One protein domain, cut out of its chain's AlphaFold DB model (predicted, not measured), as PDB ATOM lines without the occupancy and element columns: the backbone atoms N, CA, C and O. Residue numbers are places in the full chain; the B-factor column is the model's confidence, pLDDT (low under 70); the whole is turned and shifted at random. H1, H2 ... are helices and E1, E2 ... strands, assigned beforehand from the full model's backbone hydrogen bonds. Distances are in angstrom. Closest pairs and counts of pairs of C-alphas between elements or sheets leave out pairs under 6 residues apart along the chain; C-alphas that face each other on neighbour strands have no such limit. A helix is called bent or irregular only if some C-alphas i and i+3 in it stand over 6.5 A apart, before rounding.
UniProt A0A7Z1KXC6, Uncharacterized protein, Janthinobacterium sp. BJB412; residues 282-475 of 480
ATOM      1  N   HIS A 282      36.768  -9.144   3.115       84.62
ATOM      2  CA  HIS A 282      37.053 -10.016   4.261       84.62
ATOM      3  C   HIS A 282      35.873 -10.136   5.244       84.62
ATOM      4  O   HIS A 282      35.650 -11.208   5.796       84.62
ATOM      5  N   ARG A 283      35.050  -9.090   5.404       85.12
ATOM      6  CA  ARG A 283      33.859  -9.146   6.271       85.12
ATOM      7  C   ARG A 283      32.721  -9.966   5.671       85.12
ATOM      8  O   ARG A 283      31.997 -10.628   6.408       85.12
ATOM      9  N   VAL A 284      32.569  -9.933   4.345       87.62
ATOM     10  CA  VAL A 284      31.629 -10.802   3.618       87.62
ATOM     11  C   VAL A 284      32.051 -12.255   3.799       87.62
ATOM     12  O   VAL A 284      31.224 -13.108   4.114       87.62
ATOM     13  N   TRP A 285      33.353 -12.523   3.664       92.12
ATOM     14  CA  TRP A 285      33.938 -13.837   3.912       92.12
ATOM     15  C   TRP A 285      33.689 -14.326   5.343       92.12
ATOM     16  O   TRP A 285      33.202 -15.441   5.528       92.12
ATOM     17  N   GLU A 286      33.967 -13.495   6.349       91.44
ATOM     18  CA  GLU A 286      33.721 -13.803   7.762       91.44
ATOM     19  C   GLU A 286      32.238 -14.085   8.035       91.44
ATOM     20  O   GLU A 286      31.916 -15.089   8.670       91.44
ATOM     21  N   ALA A 287      31.322 -13.257   7.518       91.75
ATOM     22  CA  ALA A 287      29.880 -13.463   7.674       91.75
ATOM     23  C   ALA A 287      29.420 -14.783   7.036       91.75
ATOM     24  O   ALA A 287      28.696 -15.561   7.661       91.75
ATOM     25  N   ALA A 288      29.886 -15.070   5.817       94.38
ATOM     26  CA  ALA A 288      29.561 -16.302   5.111       94.38
ATOM     27  C   ALA A 288      30.118 -17.545   5.822       94.38
ATOM     28  O   ALA A 288      29.408 -18.540   5.976       94.38
ATOM     29  N   CYS A 289      31.353 -17.475   6.326       96.44
ATOM     30  CA  CYS A 289      31.953 -18.543   7.122       96.44
ATOM     31  C   CYS A 289      31.210 -18.766   8.440       96.44
ATOM     32  O   CYS A 289      30.995 -19.912   8.834       96.44
ATOM     33  N   LEU A 290      30.793 -17.693   9.112       95.06
ATOM     34  CA  LEU A 290      30.086 -17.778  10.381       95.06
ATOM     35  C   LEU A 290      28.703 -18.420  10.217       95.06
ATOM     36  O   LEU A 290      28.348 -19.303  10.998       95.06
ATOM     37  N   GLU A 291      27.948 -18.043   9.183       94.56
ATOM     38  CA  GLU A 291      26.677 -18.701   8.858       94.56
ATOM     39  C   GLU A 291      26.874 -20.171   8.484       94.56
ATOM     40  O   GLU A 291      26.181 -21.033   9.025       94.56
ATOM     41  N   GLN A 292      27.867 -20.480   7.643       94.94
ATOM     42  CA  GLN A 292      28.199 -21.859   7.286       94.94
ATOM     43  C   GLN A 292      28.579 -22.695   8.516       94.94
ATOM     44  O   GLN A 292      28.172 -23.850   8.630       94.94
ATOM     45  N   ALA A 293      29.354 -22.139   9.448       95.12
ATOM     46  CA  ALA A 293      29.722 -22.832  10.674       95.12
ATOM     47  C   ALA A 293      28.497 -23.094  11.562       95.12
ATOM     48  O   ALA A 293      28.364 -24.180  12.125       95.12
ATOM     49  N   ILE A 294      27.576 -22.135  11.667       94.06
ATOM     50  CA  ILE A 294      26.325 -22.314  12.413       94.06
ATOM     51  C   ILE A 294      25.441 -23.380  11.766       94.06
ATOM     52  O   ILE A 294      24.866 -24.191  12.488       94.06
ATOM     53  N   GLU A 295      25.345 -23.413  10.438       93.38
ATOM     54  CA  GLU A 295      24.622 -24.462   9.713       93.38
ATOM     55  C   GLU A 295      25.267 -25.840   9.940       93.38
ATOM     56  O   GLU A 295      24.570 -26.814  10.221       93.38
ATOM     57  N   GLN A 296      26.601 -25.914   9.889       94.25
ATOM     58  CA  GLN A 296      27.352 -27.160  10.035       94.25
ATOM     59  C   GLN A 296      27.304 -27.732  11.462       94.25
ATOM     60  O   GLN A 296      27.155 -28.943  11.629       94.25
ATOM     61  N   TYR A 297      27.493 -26.899  12.487       95.12
ATOM     62  CA  TYR A 297      27.640 -27.347  13.881       95.12
ATOM     63  C   TYR A 297      26.371 -27.155  14.720       95.12
ATOM     64  O   TYR A 297      26.196 -27.810  15.744       95.12
ATOM     65  N   GLY A 298      25.469 -26.278  14.292       94.75
ATOM     66  CA  GLY A 298      24.284 -25.890  15.039       94.75
ATOM     67  C   GLY A 298      24.542 -24.733  16.005       94.75
ATOM     68  O   GLY A 298      25.542 -24.669  16.724       94.75
ATOM     69  N   ILE A 299      23.577 -23.814  16.061       95.06
ATOM     70  CA  ILE A 299      23.652 -22.581  16.854       95.06
ATOM     71  C   ILE A 299      23.828 -22.830  18.364       95.06
ATOM     72  O   ILE A 299      24.391 -21.998  19.073       95.06
ATOM     73  N   GLN A 300      23.377 -23.983  18.860       94.62
ATOM     74  CA  GLN A 300      23.470 -24.389  20.264       94.62
ATOM     75  C   GLN A 300      24.902 -24.683  20.728       94.62
ATOM     76  O   GLN A 300      25.174 -24.589  21.926       94.62
ATOM     77  N   LEU A 301      25.807 -25.029  19.804       96.31
ATOM     78  CA  LEU A 301      27.213 -25.297  20.120       96.31
ATOM     79  C   LEU A 301      28.058 -24.018  20.140       96.31
ATOM     80  O   LEU A 301      29.196 -24.042  20.607       96.31
ATOM     81  N   VAL A 302      27.518 -22.885  19.678       97.25
ATOM     82  CA  VAL A 302      28.222 -21.600  19.702       97.25
ATOM     83  C   VAL A 302      28.346 -21.111  21.143       97.25
ATOM     84  O   VAL A 302      27.365 -20.707  21.773       97.25
ATOM     85  N   PHE A 303      29.575 -21.116  21.658       97.50
ATOM     86  CA  PHE A 303      29.905 -20.563  22.968       97.50
ATOM     87  C   PHE A 303      29.972 -19.033  22.910       97.50
ATOM     88  O   PHE A 303      29.335 -18.345  23.710       97.50
ATOM     89  N   CYS A 304      30.711 -18.500  21.936       96.75
ATOM     90  CA  CYS A 304      30.681 -17.093  21.553       96.75
ATOM     91  C   CYS A 304      31.241 -16.898  20.137       96.75
ATOM     92  O   CYS A 304      31.987 -17.740  19.649       96.75
ATOM     93  N   CYS A 305      30.931 -15.769  19.508       94.38
ATOM     94  CA  CYS A 305      31.431 -15.406  18.183       94.38
ATOM     95  C   CYS A 305      31.503 -13.882  18.012       94.38
ATOM     96  O   CYS A 305      31.149 -13.116  18.927       94.38
ATOM     97  N   ASP A 306      31.939 -13.439  16.837       88.06
ATOM     98  CA  ASP A 306      31.688 -12.087  16.364       88.06
ATOM     99  C   ASP A 306      30.227 -11.917  15.906       88.06
ATOM    100  O   ASP A 306      29.850 -12.151  14.760       88.06
ATOM    101  N   ASP A 307      29.366 -11.510  16.838       86.44
ATOM    102  CA  ASP A 307      27.926 -11.414  16.610       86.44
ATOM    103  C   ASP A 307      27.480 -10.172  15.808       86.44
ATOM    104  O   ASP A 307      26.281 -10.005  15.561       86.44
ATOM    105  N   GLU A 308      28.409  -9.294  15.409       84.75
ATOM    106  CA  GLU A 308      28.120  -8.142  14.540       84.75
ATOM    107  C   GLU A 308      27.848  -8.572  13.090       84.75
ATOM    108  O   GLU A 308      27.128  -7.874  12.377       84.75
ATOM    109  N   LEU A 309      28.369  -9.735  12.684       83.19
ATOM    110  CA  LEU A 309      28.242 -10.308  11.340       83.19
ATOM    111  C   LEU A 309      27.083 -11.304  11.192       83.19
ATOM    112  O   LEU A 309      26.941 -11.949  10.160       83.19
ATOM    113  N   LEU A 310      26.232 -11.426  12.215       85.44
ATOM    114  CA  LEU A 310      25.069 -12.308  12.183       85.44
ATOM    115  C   LEU A 310      23.759 -11.536  12.099       85.44
ATOM    116  O   LEU A 310      23.501 -10.602  12.868       85.44
ATOM    117  N   SER A 311      22.882 -12.013  11.223       81.25
ATOM    118  CA  SER A 311      21.478 -11.619  11.136       81.25
ATOM    119  C   SER A 311      20.571 -12.712  11.722       81.25
ATOM    120  O   SER A 311      21.025 -13.805  12.047       81.25
ATOM    121  N   GLY A 312      19.298 -12.403  11.991       82.69
ATOM    122  CA  GLY A 312      18.311 -13.405  12.439       82.69
ATOM    123  C   GLY A 312      18.479 -13.969  13.862       82.69
ATOM    124  O   GLY A 312      17.585 -14.647  14.363       82.69
ATOM    125  N   VAL A 313      19.576 -13.667  14.567       88.75
ATOM    126  CA  VAL A 313      19.801 -14.136  15.945       88.75
ATOM    127  C   VAL A 313      19.130 -13.230  16.981       88.75
ATOM    128  O   VAL A 313      19.338 -12.011  16.986       88.75
ATOM    129  N   SER A 314      18.387 -13.837  17.919       92.25
ATOM    130  CA  SER A 314      17.709 -13.125  19.012       92.25
ATOM    131  C   SER A 314      18.674 -12.318  19.896       92.25
ATOM    132  O   SER A 314      19.779 -12.762  20.212       92.25
ATOM    133  N   GLN A 315      18.222 -11.157  20.383       92.50
ATOM    134  CA  GLN A 315      19.015 -10.302  21.281       92.50
ATOM    135  C   GLN A 315      19.444 -11.021  22.568       92.50
ATOM    136  O   GLN A 315      20.534 -10.784  23.083       92.50
ATOM    137  N   ARG A 316      18.612 -11.945  23.066       94.81
ATOM    138  CA  ARG A 316      18.944 -12.777  24.228       94.81
ATOM    139  C   ARG A 316      20.183 -13.631  23.964       94.81
ATOM    140  O   ARG A 316      21.077 -13.659  24.805       94.81
ATOM    141  N   LEU A 317      20.234 -14.308  22.818       95.00
ATOM    142  CA  LEU A 317      21.353 -15.181  22.471       95.00
ATOM    143  C   LEU A 317      22.630 -14.374  22.194       95.00
ATOM    144  O   LEU A 317      23.681 -14.702  22.735       95.00
ATOM    145  N   ARG A 318      22.524 -13.238  21.488       93.75
ATOM    146  CA  ARG A 318      23.650 -12.295  21.331       93.75
ATOM    147  C   ARG A 318      24.191 -11.826  22.681       93.75
ATOM    148  O   ARG A 318      25.399 -11.810  22.901       93.75
ATOM    149  N   GLY A 319      23.303 -11.490  23.618       95.25
ATOM    150  CA  GLY A 319      23.677 -11.125  24.984       95.25
ATOM    151  C   GLY A 319      24.438 -12.238  25.709       95.25
ATOM    152  O   GLY A 319      25.437 -11.962  26.371       95.25
ATOM    153  N   GLN A 320      24.014 -13.495  25.545       96.06
ATOM    154  CA  GLN A 320      24.699 -14.661  26.112       96.06
ATOM    155  C   GLN A 320      26.105 -14.836  25.529       96.06
ATOM    156  O   GLN A 320      27.062 -14.959  26.294       96.06
ATOM    157  N   TRP A 321      26.253 -14.768  24.205       96.00
ATOM    158  CA  TRP A 321      27.555 -14.866  23.539       96.00
ATOM    159  C   TRP A 321      28.498 -13.730  23.931       96.00
ATOM    160  O   TRP A 321      29.655 -13.980  24.260       96.00
ATOM    161  N   ARG A 322      28.012 -12.483  23.983       95.06
ATOM    162  CA  ARG A 322      28.810 -11.331  24.436       95.06
ATOM    163  C   ARG A 322      29.254 -11.479  25.887       95.06
ATOM    164  O   ARG A 322      30.400 -11.162  26.201       95.06
ATOM    165  N   ALA A 323      28.378 -11.971  26.764       95.50
ATOM    166  CA  ALA A 323      28.710 -12.221  28.164       95.50
ATOM    167  C   ALA A 323      29.757 -13.335  28.311       95.50
ATOM    168  O   ALA A 323      30.722 -13.162  29.055       95.50
ATOM    169  N   ALA A 324      29.613 -14.444  27.576       96.06
ATOM    170  CA  ALA A 324      30.603 -15.521  27.534       96.06
ATOM    171  C   ALA A 324      31.955 -15.015  27.005       96.06
ATOM    172  O   ALA A 324      32.988 -15.212  27.647       96.06
ATOM    173  N   ARG A 325      31.937 -14.252  25.905       95.38
ATOM    174  CA  ARG A 325      33.131 -13.631  25.325       95.38
ATOM    175  C   ARG A 325      33.830 -12.720  26.325       95.38
ATOM    176  O   ARG A 325      35.027 -12.847  26.545       95.38
ATOM    177  N   HIS A 326      33.090 -11.823  26.973       94.94
ATOM    178  CA  HIS A 326      33.652 -10.911  27.967       94.94
ATOM    179  C   HIS A 326      34.194 -11.661  29.194       94.94
ATOM    180  O   HIS A 326      35.245 -11.307  29.724       94.94
ATOM    181  N   ARG A 327      33.515 -12.726  29.639       95.19
ATOM    182  CA  ARG A 327      33.961 -13.547  30.773       95.19
ATOM    183  C   ARG A 327      35.347 -14.141  30.535       95.19
ATOM    184  O   ARG A 327      36.139 -14.127  31.473       95.19
ATOM    185  N   VAL A 328      35.636 -14.625  29.328       95.81
ATOM    186  CA  VAL A 328      36.879 -15.351  29.006       95.81
ATOM    187  C   VAL A 328      37.945 -14.437  28.390       95.81
ATOM    188  O   VAL A 328      39.102 -14.466  28.804       95.81
ATOM    189  N   PHE A 329      37.556 -13.585  27.441       94.75
ATOM    190  CA  PHE A 329      38.471 -12.878  26.539       94.75
ATOM    191  C   PHE A 329      38.655 -11.383  26.845       94.75
ATOM    192  O   PHE A 329      39.468 -10.727  26.190       94.75
ATOM    193  N   ALA A 330      37.952 -10.825  27.841       92.69
ATOM    194  CA  ALA A 330      38.199  -9.465  28.328       92.69
ATOM    195  C   ALA A 330      39.130  -9.481  29.550       92.69
ATOM    196  O   ALA A 330      38.705  -9.724  30.687       92.69
ATOM    197  N   ARG A 331      40.428  -9.254  29.314       87.50
ATOM    198  CA  ARG A 331      41.492  -9.308  30.330       87.50
ATOM    199  C   ARG A 331      42.531  -8.216  30.105       87.50
ATOM    200  O   ARG A 331      42.841  -7.870  28.971       87.50
ATOM    201  N   ASN A 332      43.089  -7.700  31.200       82.75
ATOM    202  CA  ASN A 332      44.174  -6.709  31.189       82.75
ATOM    203  C   ASN A 332      43.868  -5.459  30.342       82.75
ATOM    204  O   ASN A 332      44.740  -4.939  29.655       82.75
ATOM    205  N   GLY A 333      42.615  -4.995  30.365       80.25
ATOM    206  CA  GLY A 333      42.170  -3.841  29.576       80.25
ATOM    207  C   GLY A 333      41.932  -4.126  28.089       80.25
ATOM    208  O   GLY A 333      41.480  -3.234  27.377       80.25
ATOM    209  N   THR A 334      42.161  -5.358  27.625       83.62
ATOM    210  CA  THR A 334      41.918  -5.771  26.238       83.62
ATOM    211  C   THR A 334      40.688  -6.667  26.165       83.62
ATOM    212  O   THR A 334      40.630  -7.706  26.821       83.62
ATOM    213  N   ALA A 335      39.715  -6.288  25.337       86.75
ATOM    214  CA  ALA A 335      38.557  -7.116  25.006       86.75
ATOM    215  C   ALA A 335      38.798  -7.815  23.663       86.75
ATOM    216  O   ALA A 335      38.538  -7.247  22.603       86.75
ATOM    217  N   ARG A 336      39.343  -9.033  23.714       88.75
ATOM    218  CA  ARG A 336      39.621  -9.830  22.516       88.75
ATOM    219  C   ARG A 336      38.328 -10.392  21.912       88.75
ATOM    220  O   ARG A 336      37.375 -10.690  22.636       88.75
ATOM    221  N   ARG A 337      38.311 -10.526  20.585       88.94
ATOM    222  CA  ARG A 337      37.160 -10.972  19.791       88.94
ATOM    223  C   ARG A 337      37.590 -12.146  18.906       88.94
ATOM    224  O   ARG A 337      38.118 -11.892  17.835       88.94
ATOM    225  N   PRO A 338      37.462 -13.397  19.374       92.81
ATOM    226  CA  PRO A 338      37.572 -14.541  18.476       92.81
ATOM    227  C   PRO A 338      36.378 -14.558  17.514       92.81
ATOM    228  O   PRO A 338      35.259 -14.249  17.944       92.81
ATOM    229  N   ASP A 339      36.606 -14.959  16.264       94.94
ATOM    230  CA  ASP A 339      35.556 -15.006  15.240       94.94
ATOM    231  C   ASP A 339      34.479 -16.028  15.605       94.94
ATOM    232  O   ASP A 339      33.285 -15.714  15.615       94.94
ATOM    233  N   LEU A 340      34.896 -17.236  16.000       97.56
ATOM    234  CA  LEU A 340      33.997 -18.280  16.469       97.56
ATOM    235  C   LEU A 340      34.664 -19.197  17.501       97.56
ATOM    236  O   LEU A 340      35.759 -19.722  17.314       97.56
ATOM    237  N   VAL A 341      33.946 -19.442  18.595       98.06
ATOM    238  CA  VAL A 341      34.284 -20.439  19.607       98.06
ATOM    239  C   VAL A 341      33.099 -21.377  19.782       98.06
ATOM    240  O   VAL A 341      31.997 -20.953  20.142       98.06
ATOM    241  N   LEU A 342      33.340 -22.663  19.558       97.88
ATOM    242  CA  LEU A 342      32.377 -23.737  19.756       97.88
ATOM    243  C   LEU A 342      32.691 -24.483  21.051       97.88
ATOM    244  O   LEU A 342      33.858 -24.714  21.372       97.88
ATOM    245  N   ARG A 343      31.645 -24.902  21.761       97.44
ATOM    246  CA  ARG A 343      31.719 -25.908  22.821       97.44
ATOM    247  C   ARG A 343      31.076 -27.182  22.291       97.44
ATOM    248  O   ARG A 343      29.871 -27.203  22.059       97.44
ATOM    249  N   LEU A 344      31.895 -28.200  22.073       94.69
ATOM    250  CA  LEU A 344      31.495 -29.484  21.515       94.69
ATOM    251  C   LEU A 344      30.753 -30.324  22.565       94.69
ATOM    252  O   LEU A 344      30.874 -30.090  23.770       94.69
ATOM    253  N   ASP A 345      29.997 -31.323  22.105       92.19
ATOM    254  CA  ASP A 345      29.192 -32.192  22.979       92.19
ATOM    255  C   ASP A 345      30.039 -33.021  23.958       92.19
ATOM    256  O   ASP A 345      29.576 -33.378  25.039       92.19
ATOM    257  N   ASP A 346      31.298 -33.296  23.606       90.81
ATOM    258  CA  ASP A 346      32.271 -33.997  24.450       90.81
ATOM    259  C   ASP A 346      32.921 -33.089  25.517       90.81
ATOM    260  O   ASP A 346      33.789 -33.531  26.268       90.81
ATOM    261  N   GLY A 347      32.503 -31.821  25.597       90.38
ATOM    262  CA  GLY A 347      33.028 -30.828  26.532       90.38
ATOM    263  C   GLY A 347      34.314 -30.140  26.069       90.38
ATOM    264  O   GLY A 347      34.755 -29.200  26.735       90.38
ATOM    265  N   ARG A 348      34.898 -30.546  24.935       93.81
ATOM    266  CA  ARG A 348      36.034 -29.840  24.331       93.81
ATOM    267  C   ARG A 348      35.575 -28.553  23.657       93.81
ATOM    268  O   ARG A 348      34.401 -28.352  23.348       93.81
ATOM    269  N   PHE A 349      36.529 -27.670  23.410       96.19
ATOM    270  CA  PHE A 349      36.308 -26.427  22.691       96.19
ATOM    271  C   PHE A 349      36.991 -26.449  21.335       96.19
ATOM    272  O   PHE A 349      37.981 -27.146  21.120       96.19
ATOM    273  N   ARG A 350      36.470 -25.639  20.423       95.94
ATOM    274  CA  ARG A 350      37.107 -25.367  19.142       95.94
ATOM    275  C   ARG A 350      37.094 -23.882  18.865       95.94
ATOM    276  O   ARG A 350      36.042 -23.253  18.953       95.94
ATOM    277  N   ILE A 351      38.254 -23.340  18.528       96.56
ATOM    278  CA  ILE A 351      38.416 -21.946  18.124       96.56
ATOM    279  C   ILE A 351      38.643 -21.939  16.619       96.56
ATOM    280  O   ILE A 351      39.550 -22.612  16.130       96.56
ATOM    281  N   ILE A 352      37.802 -21.199  15.910       96.69
ATOM    282  CA  ILE A 352      37.852 -21.050  14.462       96.69
ATOM    283  C   ILE A 352      38.052 -19.567  14.169       96.69
ATOM    284  O   ILE A 352      37.272 -18.740  14.641       96.69
ATOM    285  N   ASP A 353      39.102 -19.255  13.422       95.31
ATOM    286  CA  ASP A 353      39.446 -17.896  12.999       95.31
ATOM    287  C   ASP A 353      39.367 -17.859  11.466       95.31
ATOM    288  O   ASP A 353      39.956 -18.696  10.767       95.31
ATOM    289  N   PHE A 354      38.563 -16.948  10.934       94.44
ATOM    290  CA  PHE A 354      38.311 -16.814   9.509       94.44
ATOM    291  C   PHE A 354      39.342 -15.844   8.932       94.44
ATOM    292  O   PHE A 354      39.534 -14.739   9.433       94.44
ATOM    293  N   LYS A 355      40.042 -16.244   7.871       91.81
ATOM    294  CA  LYS A 355      41.056 -15.398   7.237       91.81
ATOM    295  C   LYS A 355      40.780 -15.263   5.763       91.81
ATOM    296  O   LYS A 355      40.773 -16.248   5.037       91.81
ATOM    297  N   TYR A 356      40.603 -14.026   5.323       89.12
ATOM    298  CA  TYR A 356      40.525 -13.698   3.912       89.12
ATOM    299  C   TYR A 356      41.914 -13.320   3.398       89.12
ATOM    300  O   TYR A 356      42.350 -12.175   3.504       89.12
ATOM    301  N   THR A 357      42.663 -14.328   2.964       83.12
ATOM    302  CA  THR A 357      43.996 -14.178   2.375       83.12
ATOM    303  C   THR A 357      44.380 -15.479   1.683       83.12
ATOM    304  O   THR A 357      43.971 -16.564   2.103       83.12
ATOM    305  N   ASP A 358      45.181 -15.370   0.636       72.38
ATOM    306  CA  ASP A 358      45.789 -16.482  -0.085       72.38
ATOM    307  C   ASP A 358      47.109 -16.968   0.544       72.38
ATOM    308  O   ASP A 358      47.620 -18.020   0.153       72.38
ATOM    309  N   CYS A 359      47.638 -16.280   1.568       71.56
ATOM    310  CA  CYS A 359      48.962 -16.564   2.134       71.56
ATOM    311  C   CYS A 359      49.095 -17.958   2.779       71.56
ATOM    312  O   CYS A 359      50.207 -18.440   2.998       71.56
ATOM    313  N   TYR A 360      47.975 -18.636   3.043       73.44
ATOM    314  CA  TYR A 360      47.939 -19.998   3.581       73.44
ATOM    315  C   TYR A 360      47.793 -21.094   2.510       73.44
ATOM    316  O   TYR A 360      47.967 -22.270   2.836       73.44
ATOM    317  N   GLY A 361      47.476 -20.742   1.256       60.06
ATOM    318  CA  GLY A 361      47.081 -21.692   0.207       60.06
ATOM    319  C   GLY A 361      48.179 -22.677  -0.200       60.06
ATOM    320  O   GLY A 361      47.924 -23.878  -0.343       60.06
ATOM    321  N   ASP A 362      49.425 -22.201  -0.282       59.72
ATOM    322  CA  ASP A 362      50.529 -22.941  -0.913       59.72
ATOM    323  C   ASP A 362      51.876 -22.850  -0.182       59.72
ATOM    324  O   ASP A 362      52.869 -23.430  -0.635       59.72
ATOM    325  N   ASP A 363      51.941 -22.200   0.985       68.00
ATOM    326  CA  ASP A 363      53.192 -22.124   1.736       68.00
ATOM    327  C   ASP A 363      53.494 -23.447   2.461       68.00
ATOM    328  O   ASP A 363      53.161 -23.680   3.627       68.00
ATOM    329  N   ALA A 364      54.186 -24.347   1.760       62.22
ATOM    330  CA  ALA A 364      54.692 -25.586   2.336       62.22
ATOM    331  C   ALA A 364      55.595 -25.346   3.562       62.22
ATOM    332  O   ALA A 364      55.738 -26.258   4.379       62.22
ATOM    333  N   ALA A 365      56.217 -24.167   3.704       69.75
ATOM    334  CA  ALA A 365      56.992 -23.810   4.884       69.75
ATOM    335  C   ALA A 365      56.078 -23.526   6.079       69.75
ATOM    336  O   ALA A 365      56.355 -24.077   7.143       69.75
ATOM    337  N   PHE A 366      54.964 -22.803   5.899       78.06
ATOM    338  CA  PHE A 366      53.956 -22.596   6.949       78.06
ATOM    339  C   PHE A 366      53.450 -23.920   7.522       78.06
ATOM    340  O   PHE A 366      53.349 -24.064   8.731       78.06
ATOM    341  N   PHE A 367      53.188 -24.935   6.694       72.38
ATOM    342  CA  PHE A 367      52.733 -26.238   7.200       72.38
ATOM    343  C   PHE A 367      53.847 -27.082   7.822       72.38
ATOM    344  O   PHE A 367      53.558 -27.993   8.596       72.38
ATOM    345  N   LYS A 368      55.118 -26.808   7.510       74.12
ATOM    346  CA  LYS A 368      56.273 -27.570   8.015       74.12
ATOM    347  C   LYS A 368      56.934 -26.950   9.236       74.12
ATOM    348  O   LYS A 368      57.543 -27.696   9.989       74.12
ATOM    349  N   ARG A 369      56.862 -25.629   9.415       74.50
ATOM    350  CA  ARG A 369      57.518 -24.890  10.500       74.50
ATOM    351  C   ARG A 369      56.635 -23.762  11.013       74.50
ATOM    352  O   ARG A 369      55.977 -23.078  10.235       74.50
ATOM    353  N   ARG A 370      56.700 -23.523  12.323       76.00
ATOM    354  CA  ARG A 370      56.066 -22.359  12.946       76.00
ATOM    355  C   ARG A 370      56.656 -21.072  12.348       76.00
ATOM    356  O   ARG A 370      57.887 -20.985  12.262       76.00
ATOM    357  N   PRO A 371      55.830 -20.066  11.996       77.06
ATOM    358  CA  PRO A 371      56.331 -18.749  11.624       77.06
ATOM    359  C   PRO A 371      57.276 -18.218  12.715       77.06
ATOM    360  O   PRO A 371      56.893 -18.193  13.891       77.06
ATOM    361  N   PRO A 372      58.526 -17.858  12.376       72.31
ATOM    362  CA  PRO A 372      59.495 -17.420  13.370       72.31
ATOM    363  C   PRO A 372      59.035 -16.116  14.020       72.31
ATOM    364  O   PRO A 372      58.435 -15.262  13.372       72.31
ATOM    365  N   ALA A 373      59.359 -15.942  15.302       72.75
ATOM    366  CA  ALA A 373      59.092 -14.681  15.974       72.75
ATOM    367  C   ALA A 373      59.896 -13.553  15.310       72.75
ATOM    368  O   ALA A 373      61.128 -13.611  15.254       72.75
ATOM    369  N   ILE A 374      59.211 -12.520  14.823       73.56
ATOM    370  CA  ILE A 374      59.864 -11.361  14.218       73.56
ATOM    371  C   ILE A 374      60.472 -10.496  15.323       73.56
ATOM    372  O   ILE A 374      59.778  -9.822  16.087       73.56
ATOM    373  N   ASP A 375      61.804 -10.495  15.381       77.00
ATOM    374  CA  ASP A 375      62.569  -9.587  16.229       77.00
ATOM    375  C   ASP A 375      62.596  -8.184  15.602       77.00
ATOM    376  O   ASP A 375      63.452  -7.847  14.778       77.00
ATOM    377  N   LEU A 376      61.648  -7.344  16.024       76.88
ATOM    378  CA  LEU A 376      61.542  -5.942  15.606       76.88
ATOM    379  C   LEU A 376      62.816  -5.128  15.891       76.88
ATOM    380  O   LEU A 376      63.052  -4.112  15.235       76.88
ATOM    381  N   ALA A 377      63.647  -5.540  16.856       76.88
ATOM    382  CA  ALA A 377      64.903  -4.856  17.145       76.88
ATOM    383  C   ALA A 377      65.965  -5.129  16.070       76.88
ATOM    384  O   ALA A 377      66.801  -4.260  15.815       76.88
ATOM    385  N   ARG A 378      65.909  -6.300  15.423       75.69
ATOM    386  CA  ARG A 378      66.838  -6.737  14.366       75.69
ATOM    387  C   ARG A 378      66.301  -6.554  12.951       75.69
ATOM    388  O   ARG A 378      67.061  -6.710  11.997       75.69
ATOM    389  N   ALA A 379      65.021  -6.236  12.805       78.69
ATOM    390  CA  ALA A 379      64.412  -6.042  11.502       78.69
ATOM    391  C   ALA A 379      65.072  -4.861  10.742       78.69
ATOM    392  O   ALA A 379      65.367  -3.819  11.346       78.69
ATOM    393  N   PRO A 380      65.339  -5.016   9.428       76.69
ATOM    394  CA  PRO A 380      66.061  -4.022   8.644       76.69
ATOM    395  C   PRO A 380      65.364  -2.666   8.701       76.69
ATOM    396  O   PRO A 380      64.142  -2.579   8.589       76.69
ATOM    397  N   ARG A 381      66.142  -1.591   8.862       80.62
ATOM    398  CA  ARG A 381      65.609  -0.227   8.938       80.62
ATOM    399  C   ARG A 381      65.913   0.554   7.668       80.62
ATOM    400  O   ARG A 381      67.047   0.571   7.199       80.62
ATOM    401  N   LEU A 382      64.905   1.228   7.128       76.06
ATOM    402  CA  LEU A 382      65.067   2.213   6.062       76.06
ATOM    403  C   LEU A 382      65.643   3.523   6.615       76.06
ATOM    404  O   LEU A 382      65.485   3.810   7.811       76.06
ATOM    405  N   PRO A 383      66.241   4.366   5.749       63.28
ATOM    406  CA  PRO A 383      66.534   5.755   6.087       63.28
ATOM    407  C   PRO A 383      65.288   6.432   6.680       63.28
ATOM    408  O   PRO A 383      64.202   6.369   6.104       63.28
ATOM    409  N   GLY A 384      65.425   7.016   7.873       74.88
ATOM    410  CA  GLY A 384      64.298   7.553   8.651       74.88
ATOM    411  C   GLY A 384      63.740   6.619   9.735       74.88
ATOM    412  O   GLY A 384      62.723   6.942  10.342       74.88
ATOM    413  N   GLY A 385      64.385   5.476  10.006       71.44
ATOM    414  CA  GLY A 385      64.083   4.619  11.162       71.44
ATOM    415  C   GLY A 385      62.875   3.692  10.995       71.44
ATOM    416  O   GLY A 385      62.425   3.103  11.976       71.44
ATOM    417  N   ARG A 386      62.352   3.548   9.773       70.81
ATOM    418  CA  ARG A 386      61.200   2.682   9.469       70.81
ATOM    419  C   ARG A 386      61.639   1.227   9.375       70.81
ATOM    420  O   ARG A 386      62.641   0.951   8.727       70.81
ATOM    421  N   ILE A 387      60.897   0.320   9.999       71.06
ATOM    422  CA  ILE A 387      61.204  -1.114   9.999       71.06
ATOM    423  C   ILE A 387      60.604  -1.763   8.748       71.06
ATOM    424  O   ILE A 387      59.467  -1.475   8.390       71.06
ATOM    425  N   VAL A 388      61.378  -2.628   8.098       68.94
ATOM    426  CA  VAL A 388      60.972  -3.445   6.954       68.94
ATOM    427  C   VAL A 388      60.631  -4.836   7.451       68.94
ATOM    428  O   VAL A 388      61.492  -5.512   8.014       68.94
ATOM    429  N   ILE A 389      59.392  -5.256   7.230       71.12
ATOM    430  CA  ILE A 389      58.904  -6.584   7.589       71.12
ATOM    431  C   ILE A 389      58.183  -7.152   6.368       71.12
ATOM    432  O   ILE A 389      57.541  -6.404   5.633       71.12
ATOM    433  N   ASP A 390      58.335  -8.452   6.144       71.38
ATOM    434  CA  ASP A 390      57.470  -9.197   5.232       71.38
ATOM    435  C   ASP A 390      56.061  -9.256   5.843       71.38
ATOM    436  O   ASP A 390      55.856  -9.886   6.887       71.38
ATOM    437  N   GLY A 391      55.114  -8.546   5.226       72.31
ATOM    438  CA  GLY A 391      53.747  -8.401   5.725       72.31
ATOM    439  C   GLY A 391      53.002  -9.732   5.830       72.31
ATOM    440  O   GLY A 391      52.285  -9.947   6.809       72.31
ATOM    441  N   ALA A 392      53.229 -10.667   4.900       73.50
ATOM    442  CA  ALA A 392      52.583 -11.979   4.911       73.50
ATOM    443  C   ALA A 392      53.112 -12.846   6.061       73.50
ATOM    444  O   ALA A 392      52.332 -13.399   6.840       73.50
ATOM    445  N   ALA A 393      54.438 -12.895   6.234       72.50
ATOM    446  CA  ALA A 393      55.062 -13.623   7.338       72.50
ATOM    447  C   ALA A 393      54.672 -13.039   8.708       72.50
ATOM    448  O   ALA A 393      54.418 -13.784   9.658       72.50
ATOM    449  N   TYR A 394      54.583 -11.709   8.810       78.62
ATOM    450  CA  TYR A 394      54.136 -11.025  10.023       78.62
ATOM    451  C   TYR A 394      52.674 -11.313  10.355       78.62
ATOM    452  O   TYR A 394      52.367 -11.653  11.499       78.62
ATOM    453  N   LYS A 395      51.785 -11.240   9.359       81.38
ATOM    454  CA  LYS A 395      50.359 -11.534   9.523       81.38
ATOM    455  C   LYS A 395      50.139 -12.982   9.956       81.38
ATOM    456  O   LYS A 395      49.497 -13.215  10.976       81.38
ATOM    457  N   ALA A 396      50.792 -13.940   9.294       81.62
ATOM    458  CA  ALA A 396      50.727 -15.350   9.674       81.62
ATOM    459  C   ALA A 396      51.217 -15.598  11.115       81.62
ATOM    460  O   ALA A 396      50.594 -16.357  11.859       81.62
ATOM    461  N   GLN A 397      52.301 -14.937  11.542       82.12
ATOM    462  CA  GLN A 397      52.778 -15.007  12.926       82.12
ATOM    463  C   GLN A 397      51.747 -14.436  13.914       82.12
ATOM    464  O   GLN A 397      51.499 -15.033  14.965       82.12
ATOM    465  N   GLN A 398      51.157 -13.282  13.598       82.81
ATOM    466  CA  GLN A 398      50.164 -12.619  14.440       82.81
ATOM    467  C   GLN A 398      48.895 -13.465  14.596       82.81
ATOM    468  O   GLN A 398      48.388 -13.592  15.712       82.81
ATOM    469  N   ASP A 399      48.421 -14.084  13.517       87.00
ATOM    470  CA  ASP A 399      47.234 -14.939  13.521       87.00
ATOM    471  C   ASP A 399      47.445 -16.195  14.382       87.00
ATOM    472  O   ASP A 399      46.630 -16.494  15.259       87.00
ATOM    473  N   VAL A 400      48.598 -16.865  14.251       85.50
ATOM    474  CA  VAL A 400      48.961 -18.004  15.119       85.50
ATOM    475  C   VAL A 400      49.051 -17.576  16.588       85.50
ATOM    476  O   VAL A 400      48.497 -18.243  17.463       85.50
ATOM    477  N   ALA A 401      49.702 -16.446  16.879       84.25
ATOM    478  CA  ALA A 401      49.842 -15.952  18.249       84.25
ATOM    479  C   ALA A 401      48.486 -15.578  18.881       84.25
ATOM    480  O   ALA A 401      48.275 -15.770  20.085       84.25
ATOM    481  N   ASN A 402      47.551 -15.053  18.084       87.50
ATOM    482  CA  ASN A 402      46.197 -14.739  18.529       87.50
ATOM    483  C   ASN A 402      45.417 -16.008  18.889       87.50
ATOM    484  O   ASN A 402      44.869 -16.071  19.992       87.50
ATOM    485  N   LEU A 403      45.435 -17.032  18.031       89.62
ATOM    486  CA  LEU A 403      44.802 -18.329  18.299       89.62
ATOM    487  C   LEU A 403      45.345 -18.990  19.574       89.62
ATOM    488  O   LEU A 403      44.575 -19.433  20.429       89.62
ATOM    489  N   GLU A 404      46.668 -19.005  19.748       87.19
ATOM    490  CA  GLU A 404      47.311 -19.533  20.958       87.19
ATOM    491  C   GLU A 404      46.885 -18.757  22.212       87.19
ATOM    492  O   GLU A 404      46.608 -19.351  23.258       87.19
ATOM    493  N   THR A 405      46.771 -17.430  22.101       89.38
ATOM    494  CA  THR A 405      46.285 -16.582  23.195       89.38
ATOM    495  C   THR A 405      44.833 -16.904  23.543       89.38
ATOM    496  O   THR A 405      44.492 -16.992  24.724       89.38
ATOM    497  N   TYR A 406      43.966 -17.090  22.545       93.06
ATOM    498  CA  TYR A 406      42.568 -17.462  22.763       93.06
ATOM    499  C   TYR A 406      42.455 -18.810  23.470       93.06
ATOM    500  O   TYR A 406      41.738 -18.916  24.467       93.06
ATOM    501  N   ARG A 407      43.220 -19.809  23.023       92.00
ATOM    502  CA  ARG A 407      43.286 -21.122  23.672       92.00
ATOM    503  C   ARG A 407      43.689 -21.010  25.132       92.00
ATOM    504  O   ARG A 407      42.992 -21.535  25.996       92.00
ATOM    505  N   TRP A 408      44.771 -20.289  25.416       90.81
ATOM    506  CA  TRP A 408      45.253 -20.119  26.784       90.81
ATOM    507  C   TRP A 408      44.205 -19.453  27.683       90.81
ATOM    508  O   TRP A 408      43.933 -19.939  28.778       90.81
ATOM    509  N   LEU A 409      43.555 -18.385  27.211       93.31
ATOM    510  CA  LEU A 409      42.491 -17.711  27.964       93.31
ATOM    511  C   LEU A 409      41.322 -18.651  28.271       93.31
ATOM    512  O   LEU A 409      40.805 -18.643  29.389       93.31
ATOM    513  N   LEU A 410      40.927 -19.477  27.305       94.38
ATOM    514  CA  LEU A 410      39.838 -20.434  27.458       94.38
ATOM    515  C   LEU A 410      40.193 -21.556  28.445       94.38
ATOM    516  O   LEU A 410      39.411 -21.869  29.344       94.38
ATOM    517  N   MET A 411      41.408 -22.089  28.351       92.69
ATOM    518  CA  MET A 411      41.937 -23.082  29.285       92.69
ATOM    519  C   MET A 411      41.963 -22.570  30.729       92.69
ATOM    520  O   MET A 411      41.531 -23.265  31.647       92.69
ATOM    521  N   GLN A 412      42.417 -21.331  30.939       92.44
ATOM    522  CA  GLN A 412      42.541 -20.746  32.276       92.44
ATOM    523  C   GLN A 412      41.197 -20.330  32.884       92.44
ATOM    524  O   GLN A 412      40.987 -20.484  34.090       92.44
ATOM    525  N   HIS A 413      40.295 -19.767  32.078       92.88
ATOM    526  CA  HIS A 413      39.105 -19.080  32.584       92.88
ATOM    527  C   HIS A 413      37.785 -19.812  32.368       92.88
ATOM    528  O   HIS A 413      36.794 -19.397  32.965       92.88
ATOM    529  N   GLU A 414      37.763 -20.863  31.553       94.25
ATOM    530  CA  GLU A 414      36.569 -21.685  31.344       94.25
ATOM    531  C   GLU A 414      36.813 -23.141  31.750       94.25
ATOM    532  O   GLU A 414      36.022 -23.702  32.501       94.25
ATOM    533  N   LEU A 415      37.919 -23.747  31.300       92.56
ATOM    534  CA  LEU A 415      38.210 -25.160  31.583       92.56
ATOM    535  C   LEU A 415      38.912 -25.391  32.926       92.56
ATOM    536  O   LEU A 415      38.856 -26.498  33.454       92.56
ATOM    537  N   HIS A 416      39.603 -24.378  33.457       91.56
ATOM    538  CA  HIS A 416      40.486 -24.495  34.625       91.56
ATOM    539  C   HIS A 416      41.469 -25.673  34.515       91.56
ATOM    540  O   HIS A 416      41.745 -26.373  35.488       91.56
ATOM    541  N   SER A 417      41.984 -25.889  33.305       86.44
ATOM    542  CA  SER A 417      42.824 -27.027  32.954       86.44
ATOM    543  C   SER A 417      44.079 -26.569  32.222       86.44
ATOM    544  O   SER A 417      44.077 -25.554  31.527       86.44
ATOM    545  N   CYS A 418      45.151 -27.343  32.367       83.69
ATOM    546  CA  CYS A 418      46.362 -27.221  31.554       83.69
ATOM    547  C   CYS A 418      46.379 -28.229  30.392       83.69
ATOM    548  O   CYS A 418      47.374 -28.310  29.679       83.69
ATOM    549  N   ASP A 419      45.303 -28.997  30.212       83.44
ATOM    550  CA  ASP A 419      45.151 -29.940  29.107       83.44
ATOM    551  C   ASP A 419      44.828 -29.197  27.805       83.44
ATOM    552  O   ASP A 419      43.703 -28.753  27.577       83.44
ATOM    553  N   GLU A 420      45.841 -29.040  26.956       78.94
ATOM    554  CA  GLU A 420      45.707 -28.381  25.655       78.94
ATOM    555  C   GLU A 420      44.864 -29.192  24.660       78.94
ATOM    556  O   GLU A 420      44.284 -28.597  23.753       78.94
ATOM    557  N   SER A 421      44.735 -30.515  24.841       82.69
ATOM    558  CA  SER A 421      43.927 -31.378  23.961       82.69
ATOM    559  C   SER A 421      42.421 -31.101  24.078       82.69
ATOM    560  O   SER A 421      41.626 -31.483  23.217       82.69
ATOM    561  N   ALA A 422      42.024 -30.365  25.121       88.31
ATOM    562  CA  ALA A 422      40.660 -29.903  25.315       88.31
ATOM    563  C   ALA A 422      40.262 -28.745  24.380       88.31
ATOM    564  O   ALA A 422      39.096 -28.345  24.398       88.31
ATOM    565  N   VAL A 423      41.189 -28.186  23.583       92.06
ATOM    566  CA  VAL A 423      40.918 -27.055  22.681       92.06
ATOM    567  C   VAL A 423      41.534 -27.260  21.290       92.06
ATOM    568  O   VAL A 423      42.742 -27.115  21.102       92.06
ATOM    569  N   ASP A 424      40.681 -27.497  20.293       91.81
ATOM    570  CA  ASP A 424      41.055 -27.566  18.876       91.81
ATOM    571  C   ASP A 424      41.215 -26.152  18.273       91.81
ATOM    572  O   ASP A 424      40.445 -25.241  18.595       91.81
ATOM    573  N   LEU A 425      42.169 -25.975  17.349       92.81
ATOM    574  CA  LEU A 425      42.409 -24.716  16.629       92.81
ATOM    575  C   LEU A 425      42.214 -24.899  15.118       92.81
ATOM    576  O   LEU A 425      42.814 -25.792  14.517       92.81
ATOM    577  N   GLU A 426      41.431 -24.026  14.486       93.56
ATOM    578  CA  GLU A 426      41.230 -24.019  13.034       93.56
ATOM    579  C   GLU A 426      41.385 -22.610  12.438       93.56
ATOM    580  O   GLU A 426      40.919 -21.622  13.003       93.56
ATOM    581  N   LEU A 427      42.004 -22.544  11.259       93.31
ATOM    582  CA  LEU A 427      41.966 -21.402  10.346       93.31
ATOM    583  C   LEU A 427      41.109 -21.774   9.144       93.31
ATOM    584  O   LEU A 427      41.352 -22.817   8.534       93.31
ATOM    585  N   TRP A 428      40.124 -20.951   8.797       94.81
ATOM    586  CA  TRP A 428      39.345 -21.138   7.570       94.81
ATOM    587  C   TRP A 428      39.735 -20.078   6.548       94.81
ATOM    588  O   TRP A 428      39.618 -18.881   6.814       94.81
ATOM    589  N   VAL A 429      40.199 -20.531   5.388       93.25
ATOM    590  CA  VAL A 429      40.765 -19.679   4.334       93.25
ATOM    591  C   VAL A 429      40.072 -19.936   2.997       93.25
ATOM    592  O   VAL A 429      39.656 -21.073   2.740       93.25
ATOM    593  N   PRO A 430      39.932 -18.910   2.143       92.81
ATOM    594  CA  PRO A 430      39.359 -19.070   0.817       92.81
ATOM    595  C   PRO A 430      40.261 -19.930  -0.074       92.81
ATOM    596  O   PRO A 430      41.487 -19.840  -0.022       92.81
ATOM    597  N   ALA A 431      39.651 -20.760  -0.917       91.62
ATOM    598  CA  ALA A 431      40.342 -21.603  -1.886       91.62
ATOM    599  C   ALA A 431      39.439 -21.958  -3.074       91.62
ATOM    600  O   ALA A 431      38.217 -21.839  -3.009       91.62
ATOM    601  N   ALA A 432      40.042 -22.459  -4.154       90.75
ATOM    602  CA  ALA A 432      39.292 -22.971  -5.305       90.75
ATOM    603  C   ALA A 432      38.469 -24.221  -4.965       90.75
ATOM    604  O   ALA A 432      37.376 -24.427  -5.495       90.75
ATOM    605  N   GLN A 433      38.990 -25.067  -4.077       91.06
ATOM    606  CA  GLN A 433      38.391 -26.341  -3.698       91.06
ATOM    607  C   GLN A 433      38.504 -26.545  -2.192       91.06
ATOM    608  O   GLN A 433      39.437 -26.047  -1.559       91.06
ATOM    609  N   ASP A 434      37.559 -27.305  -1.640       93.12
ATOM    610  CA  ASP A 434      37.610 -27.702  -0.240       93.12
ATOM    611  C   ASP A 434      38.839 -28.581   0.025       93.12
ATOM    612  O   ASP A 434      39.166 -29.493  -0.738       93.12
ATOM    613  N   GLY A 435      39.509 -28.335   1.143       90.75
ATOM    614  CA  GLY A 435      40.677 -29.091   1.562       90.75
ATOM    615  C   GLY A 435      40.999 -28.874   3.032       90.75
ATOM    616  O   GLY A 435      40.560 -27.920   3.666       90.75
ATOM    617  N   GLU A 436      41.802 -29.763   3.597       89.38
ATOM    618  CA  GLU A 436      42.290 -29.626   4.966       89.38
ATOM    619  C   GLU A 436      43.770 -29.987   5.002       89.38
ATOM    620  O   GLU A 436      44.189 -31.019   4.474       89.38
ATOM    621  N   LYS A 437      44.566 -29.129   5.636       85.69
ATOM    622  CA  LYS A 437      45.984 -29.376   5.896       85.69
ATOM    623  C   LYS A 437      46.253 -29.139   7.378       85.69
ATOM    624  O   LYS A 437      45.914 -28.091   7.923       85.69
ATOM    625  N   ALA A 438      46.861 -30.118   8.039       83.19
ATOM    626  CA  ALA A 438      47.327 -29.965   9.413       83.19
ATOM    627  C   ALA A 438      48.742 -29.374   9.431       83.19
ATOM    628  O   ALA A 438      49.573 -29.716   8.586       83.19
ATOM    629  N   CYS A 439      49.034 -28.526  10.413       78.88
ATOM    630  CA  CYS A 439      50.376 -27.992  10.620       78.88
ATOM    631  C   CYS A 439      51.290 -29.065  11.239       78.88
ATOM    632  O   CYS A 439      51.123 -29.466  12.391       78.88
ATOM    633  N   ALA A 440      52.269 -29.555  10.475       68.88
ATOM    634  CA  ALA A 440      53.142 -30.664  10.862       68.88
ATOM    635  C   ALA A 440      54.109 -30.312  12.003       68.88
ATOM    636  O   ALA A 440      54.447 -31.190  12.792       68.88
ATOM    637  N   TRP A 441      54.494 -29.040  12.139       64.38
ATOM    638  CA  TRP A 441      55.328 -28.538  13.244       64.38
ATOM    639  C   TRP A 441      54.644 -28.585  14.613       64.38
ATOM    640  O   TRP A 441      55.275 -28.306  15.626       64.38
ATOM    641  N   GLN A 442      53.367 -28.956  14.662       61.94
ATOM    642  CA  GLN A 442      52.703 -29.304  15.914       61.94
ATOM    643  C   GLN A 442      52.680 -30.810  16.166       61.94
ATOM    644  O   GLN A 442      52.661 -31.229  17.313       61.94
ATOM    645  N   ALA A 443      52.732 -31.631  15.112       51.25
ATOM    646  CA  ALA A 443      52.705 -33.087  15.223       51.25
ATOM    647  C   ALA A 443      54.097 -33.715  15.415       51.25
ATOM    648  O   ALA A 443      54.210 -34.773  16.024       51.25
ATOM    649  N   ASN A 444      55.146 -33.089  14.875       47.47
ATOM    650  CA  ASN A 444      56.510 -33.608  14.863       47.47
ATOM    651  C   ASN A 444      57.505 -32.474  15.095       47.47
ATOM    652  O   ASN A 444      58.077 -31.959  14.145       47.47
ATOM    653  N   GLU A 445      57.753 -32.107  16.345       43.12
ATOM    654  CA  GLU A 445      59.031 -31.523  16.735       43.12
ATOM    655  C   GLU A 445      59.166 -31.656  18.252       43.12
ATOM    656  O   GLU A 445      58.278 -31.267  19.007       43.12
ATOM    657  N   GLY A 446      60.308 -32.171  18.713       41.12
ATOM    658  CA  GLY A 446      60.780 -32.031  20.094       41.12
ATOM    659  C   GLY A 446      61.087 -30.572  20.464       41.12
ATOM    660  O   GLY A 446      62.065 -30.298  21.155       41.12
ATOM    661  N   GLY A 447      60.275 -29.633  19.980       38.31
ATOM    662  CA  GLY A 447      60.238 -28.232  20.348       38.31
ATOM    663  C   GLY A 447      59.501 -28.099  21.667       38.31
ATOM    664  O   GLY A 447      58.337 -27.716  21.721       38.31
ATOM    665  N   ILE A 448      60.200 -28.450  22.740       39.78
ATOM    666  CA  ILE A 448      59.829 -28.105  24.105       39.78
ATOM    667  C   ILE A 448      59.606 -26.583  24.136       39.78
ATOM    668  O   ILE A 448      60.550 -25.800  24.048       39.78
ATOM    669  N   ASN A 449      58.349 -26.148  24.271       41.81
ATOM    670  CA  ASN A 449      58.042 -24.864  24.907       41.81
ATOM    671  C   ASN A 449      58.790 -24.859  26.259       41.81
ATOM    672  O   ASN A 449      58.894 -25.941  26.831       41.81
ATOM    673  N   PRO A 450      59.252 -23.748  26.863       45.91
ATOM    674  CA  PRO A 450      59.915 -23.784  28.181       45.91
ATOM    675  C   PRO A 450      59.121 -24.516  29.290       45.91
ATOM    676  O   PRO A 450      59.656 -24.769  30.367       45.91
ATOM    677  N   HIS A 451      57.854 -24.855  29.022       44.56
ATOM    678  CA  HIS A 451      56.913 -25.559  29.886       44.56
ATOM    679  C   HIS A 451      56.494 -26.980  29.425       44.56
ATOM    680  O   HIS A 451      55.722 -27.617  30.132       44.56
ATOM    681  N   GLY A 452      57.008 -27.521  28.310       38.69
ATOM    682  CA  GLY A 452      57.006 -28.973  28.045       38.69
ATOM    683  C   GLY A 452      55.709 -29.680  27.601       38.69
ATOM    684  O   GLY A 452      55.661 -30.902  27.721       38.69
ATOM    685  N   SER A 453      54.685 -29.001  27.073       45.06
ATOM    686  CA  SER A 453      53.503 -29.654  26.469       45.06
ATOM    687  C   SER A 453      53.677 -29.893  24.959       45.06
ATOM    688  O   SER A 453      54.144 -29.017  24.233       45.06
ATOM    689  N   GLY A 454      53.325 -31.096  24.487       42.34
ATOM    690  CA  GLY A 454      53.189 -31.409  23.059       42.34
ATOM    691  C   GLY A 454      51.901 -30.799  22.500       42.34
ATOM    692  O   GLY A 454      50.879 -30.798  23.181       42.34
ATOM    693  N   PHE A 455      51.961 -30.248  21.289       49.69
ATOM    694  CA  PHE A 455      50.840 -29.550  20.660       49.69
ATOM    695  C   PHE A 455      49.885 -30.528  19.955       49.69
ATOM    696  O   PHE A 455      50.328 -31.358  19.166       49.69
ATOM    697  N   ASP A 456      48.574 -30.361  20.148       54.06
ATOM    698  CA  ASP A 456      47.552 -30.856  19.214       54.06
ATOM    699  C   ASP A 456      47.150 -29.773  18.183       54.06
ATOM    700  O   ASP A 456      47.404 -28.578  18.354       54.06
ATOM    701  N   ARG A 457      46.594 -30.243  17.059       69.12
ATOM    702  CA  ARG A 457      46.737 -29.731  15.679       69.12
ATOM    703  C   ARG A 457      45.888 -28.490  15.331       69.12
ATOM    704  O   ARG A 457      44.686 -28.605  15.118       69.12
ATOM    705  N   LEU A 458      46.537 -27.350  15.102       85.62
ATOM    706  CA  LEU A 458      46.123 -26.296  14.173       85.62
ATOM    707  C   LEU A 458      45.893 -26.905  12.792       85.62
ATOM    708  O   LEU A 458      46.803 -27.445  12.145       85.62
ATOM    709  N   LYS A 459      44.658 -26.775  12.329       89.19
ATOM    710  CA  LYS A 459      44.248 -27.149  10.981       89.19
ATOM    711  C   LYS A 459      43.967 -25.902  10.170       89.19
ATOM    712  O   LYS A 459      43.311 -24.985  10.651       89.19
ATOM    713  N   VAL A 460      44.407 -25.899   8.921       90.69
ATOM    714  CA  VAL A 460      43.955 -24.930   7.926       90.69
ATOM    715  C   VAL A 460      42.939 -25.629   7.038       90.69
ATOM    716  O   VAL A 460      43.282 -26.539   6.272       90.69
ATOM    717  N   ARG A 461      41.679 -25.224   7.168       92.62
ATOM    718  CA  ARG A 461      40.587 -25.642   6.294       92.62
ATOM    719  C   ARG A 461      40.501 -24.651   5.143       92.62
ATOM    720  O   ARG A 461      40.214 -23.476   5.327       92.62
ATOM    721  N   HIS A 462      40.791 -25.159   3.960       93.06
ATOM    722  CA  HIS A 462      40.592 -24.466   2.703       93.06
ATOM    723  C   HIS A 462      39.137 -24.687   2.331       93.06
ATOM    724  O   HIS A 462      38.698 -25.834   2.240       93.06
ATOM    725  N   LEU A 463      38.378 -23.610   2.197       94.00
ATOM    726  CA  LEU A 463      36.971 -23.679   1.845       94.00
ATOM    727  C   LEU A 463      36.793 -23.160   0.428       94.00
ATOM    728  O   LEU A 463      37.313 -22.098   0.088       94.00
ATOM    729  N   SER A 464      36.035 -23.893  -0.384       94.44
ATOM    730  CA  SER A 464      35.662 -23.459  -1.722       94.44
ATOM    731  C   SER A 464      34.932 -22.124  -1.633       94.44
ATOM    732  O   SER A 464      33.802 -22.063  -1.140       94.44
ATOM    733  N   SER A 465      35.565 -21.059  -2.126       93.56
ATOM    734  CA  SER A 465      35.000 -19.711  -2.072       93.56
ATOM    735  C   SER A 465      33.656 -19.659  -2.783       93.56
ATOM    736  O   SER A 465      32.696 -19.128  -2.236       93.56
ATOM    737  N   ALA A 466      33.544 -20.301  -3.949       92.75
ATOM    738  CA  ALA A 466      32.272 -20.431  -4.654       92.75
ATOM    739  C   ALA A 466      31.205 -21.127  -3.797       92.75
ATOM    740  O   ALA A 466      30.100 -20.612  -3.658       92.75
ATOM    741  N   GLY A 467      31.537 -22.257  -3.164       93.81
ATOM    742  CA  GLY A 467      30.584 -23.012  -2.346       93.81
ATOM    743  C   GLY A 467      30.091 -22.247  -1.112       93.81
ATOM    744  O   GLY A 467      28.890 -22.225  -0.835       93.81
ATOM    745  N   VAL A 468      31.000 -21.600  -0.378       94.88
ATOM    746  CA  VAL A 468      30.666 -20.799   0.815       94.88
ATOM    747  C   VAL A 468      29.808 -19.596   0.432       94.88
ATOM    748  O   VAL A 468      28.744 -19.370   1.013       94.88
ATOM    749  N   LEU A 469      30.241 -18.844  -0.581       93.75
ATOM    750  CA  LEU A 469      29.581 -17.609  -0.986       93.75
ATOM    751  C   LEU A 469      28.239 -17.865  -1.677       93.75
ATOM    752  O   LEU A 469      27.306 -17.104  -1.452       93.75
ATOM    753  N   GLN A 470      28.089 -18.950  -2.446       91.56
ATOM    754  CA  GLN A 470      26.807 -19.324  -3.049       91.56
ATOM    755  C   GLN A 470      25.772 -19.716  -1.986       91.56
ATOM    756  O   GLN A 470      24.615 -19.302  -2.074       91.56
ATOM    757  N   ARG A 471      26.175 -20.477  -0.957       92.19
ATOM    758  CA  ARG A 471      25.297 -20.776   0.188       92.19
ATOM    759  C   ARG A 471      24.849 -19.495   0.874       92.19
ATOM    760  O   ARG A 471      23.652 -19.315   1.090       92.19
ATOM    761  N   TYR A 472      25.779 -18.580   1.132       92.56
ATOM    762  CA  TYR A 472      25.438 -17.285   1.702       92.56
ATOM    763  C   TYR A 472      24.518 -16.482   0.762       92.56
ATOM    764  O   TYR A 472      23.491 -15.967   1.185       92.56
ATOM    765  N   ALA A 473      24.781 -16.417  -0.536       89.81
ATOM    766  CA  ALA A 473      23.913 -15.706  -1.473       89.81
ATOM    767  C   ALA A 473      22.496 -16.309  -1.578       89.81
ATOM    768  O   ALA A 473      21.552 -15.582  -1.862       89.81
ATOM    769  N   SER A 474      22.311 -17.609  -1.316       88.56
ATOM    770  CA  SER A 474      21.022 -18.301  -1.504       88.56
ATOM    771  C   SER A 474      19.871 -17.782  -0.631       88.56
ATOM    772  O   SER A 474      18.701 -17.941  -0.986       88.56
ATOM    773  N   ALA A 475      20.196 -17.145   0.495       86.00
ATOM    774  CA  ALA A 475      19.225 -16.520   1.387       86.00
ATOM    775  C   ALA A 475      18.928 -15.054   1.022       86.00
ATOM    776  O   ALA A 475      18.102 -14.423   1.681       86.00
TER     777      ALA A 475
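What this domain is: This is residues 282 to 475 of the 480 residues of an uncharacterized protein of Janthinobacterium sp. BJB412 (UniProt A0A7Z1KXC6). A twisted sheet of six strands makes the core, with the long helix H4 over one face and H1 on the other, three layers; H6 crosses H1, H2 lies by edge strand E1, and the small H3 and H5 lie by E5 at the other edge. A long loop, residues 369 to 390, reaches away from this body. The printed part has 194 residues with six named helices and six named strands, in the order H1 E1 H2 E2 E3 H3 H4 E4 E5 H5 E6 H6; its class is mixed, helices and strands. The sheet, E1 E2 E3 E4 E6 E5, is mixed too. The whole is compact, with a radius of gyration of the C-alphas of 17.7 A and spans of 52 by 40 by 37 A.

How they stand to each other: Begin at H1, residues 282 to 297, on the sheet; its closest C-alpha to E3, residues 349 to 354, is Glu 286, 5.8 A from that of Phe 354. Edge strand E1, residues 302 to 305, is antiparallel to E2, residues 340 to 343; N 303 and O 341 are 2.9 A apart. H2, residues 315 to 329, only grazes the sheet, with residues 317 to 328; the closest C-alphas of E1 and H2 are Cys 304 and Trp 321, 4.3 A. E2 and E3 form a hairpin, with N 342 and O 350 at 2.8 A. E3, H3 at residues 364 to 368, H4 at 391 to 415 and E4 at 423 to 431 make a strand-helix-strand unit, parallel neighbour strands with helices between, its crossover right-handed; N 424 and O 349 are 2.8 A apart. On the face opposite to H1, H4 lies over E3 and E4 at a height over the sheet of 9.5 A, along the strands, 23 degrees from E4 on the local plane. H4's residues 406 to 414 touch H2's residues 327 to 329, about perpendicular at 82 degrees, closest at C-alphas 328 and 413, 5.6 A. Edge strand E5, residues 435 to 438, is antiparallel to E6, residues 458 to 464, with N 435 and O 462 at 2.8 A; E6 is parallel to E4, with N 461 and O 427 at 2.8 A. H5, residues 440 to 443, touches H3, closest at C-alphas 440 and 368, 5.2 A. H3 only grazes the sheet with residues 367 to 368, and H5 only just does, with 5 pairs of C-alphas within 10 A. H6, residues 465 to 473, grazes the sheet with residues 465 to 470 and touches H1's residues 285 to 292, about perpendicular at 80 degrees, closest at C-alphas 472 and 288, 5.4 A. Every O i to N i+4 pair is within hydrogen-bond range in H1, H2, H3 and H6, and 20 of 21 in H4; H5 is too short for such a pair.

Where its parts are: Find C-alpha 282 at (37.053, -10.016, 4.261); from there H1 runs 21.9 A to C-alpha 297. H2 is 20.3 A long. From C-alpha 391 at (53.747, -8.401, 5.725), H4 runs 34.5 A; it is neither bent nor irregular, but only just: C-alphas 412 and 415 are 6.2 A apart. E4 runs 25.2 A and E6 19.2 A. H6 ends at C-alpha 473, (23.913, -15.706, -1.473).

The domain as a whole: The two C-alphas farthest apart, of Asp 345 and Pro 383, are 55.9 A apart. The printed part has no cut. The links H3 to H4 and H5 to E6 are long. The mean pLDDT of the printed part is 83.7; look for values under 70 at residues 361 to 365, 383, 388 and 440 to 457.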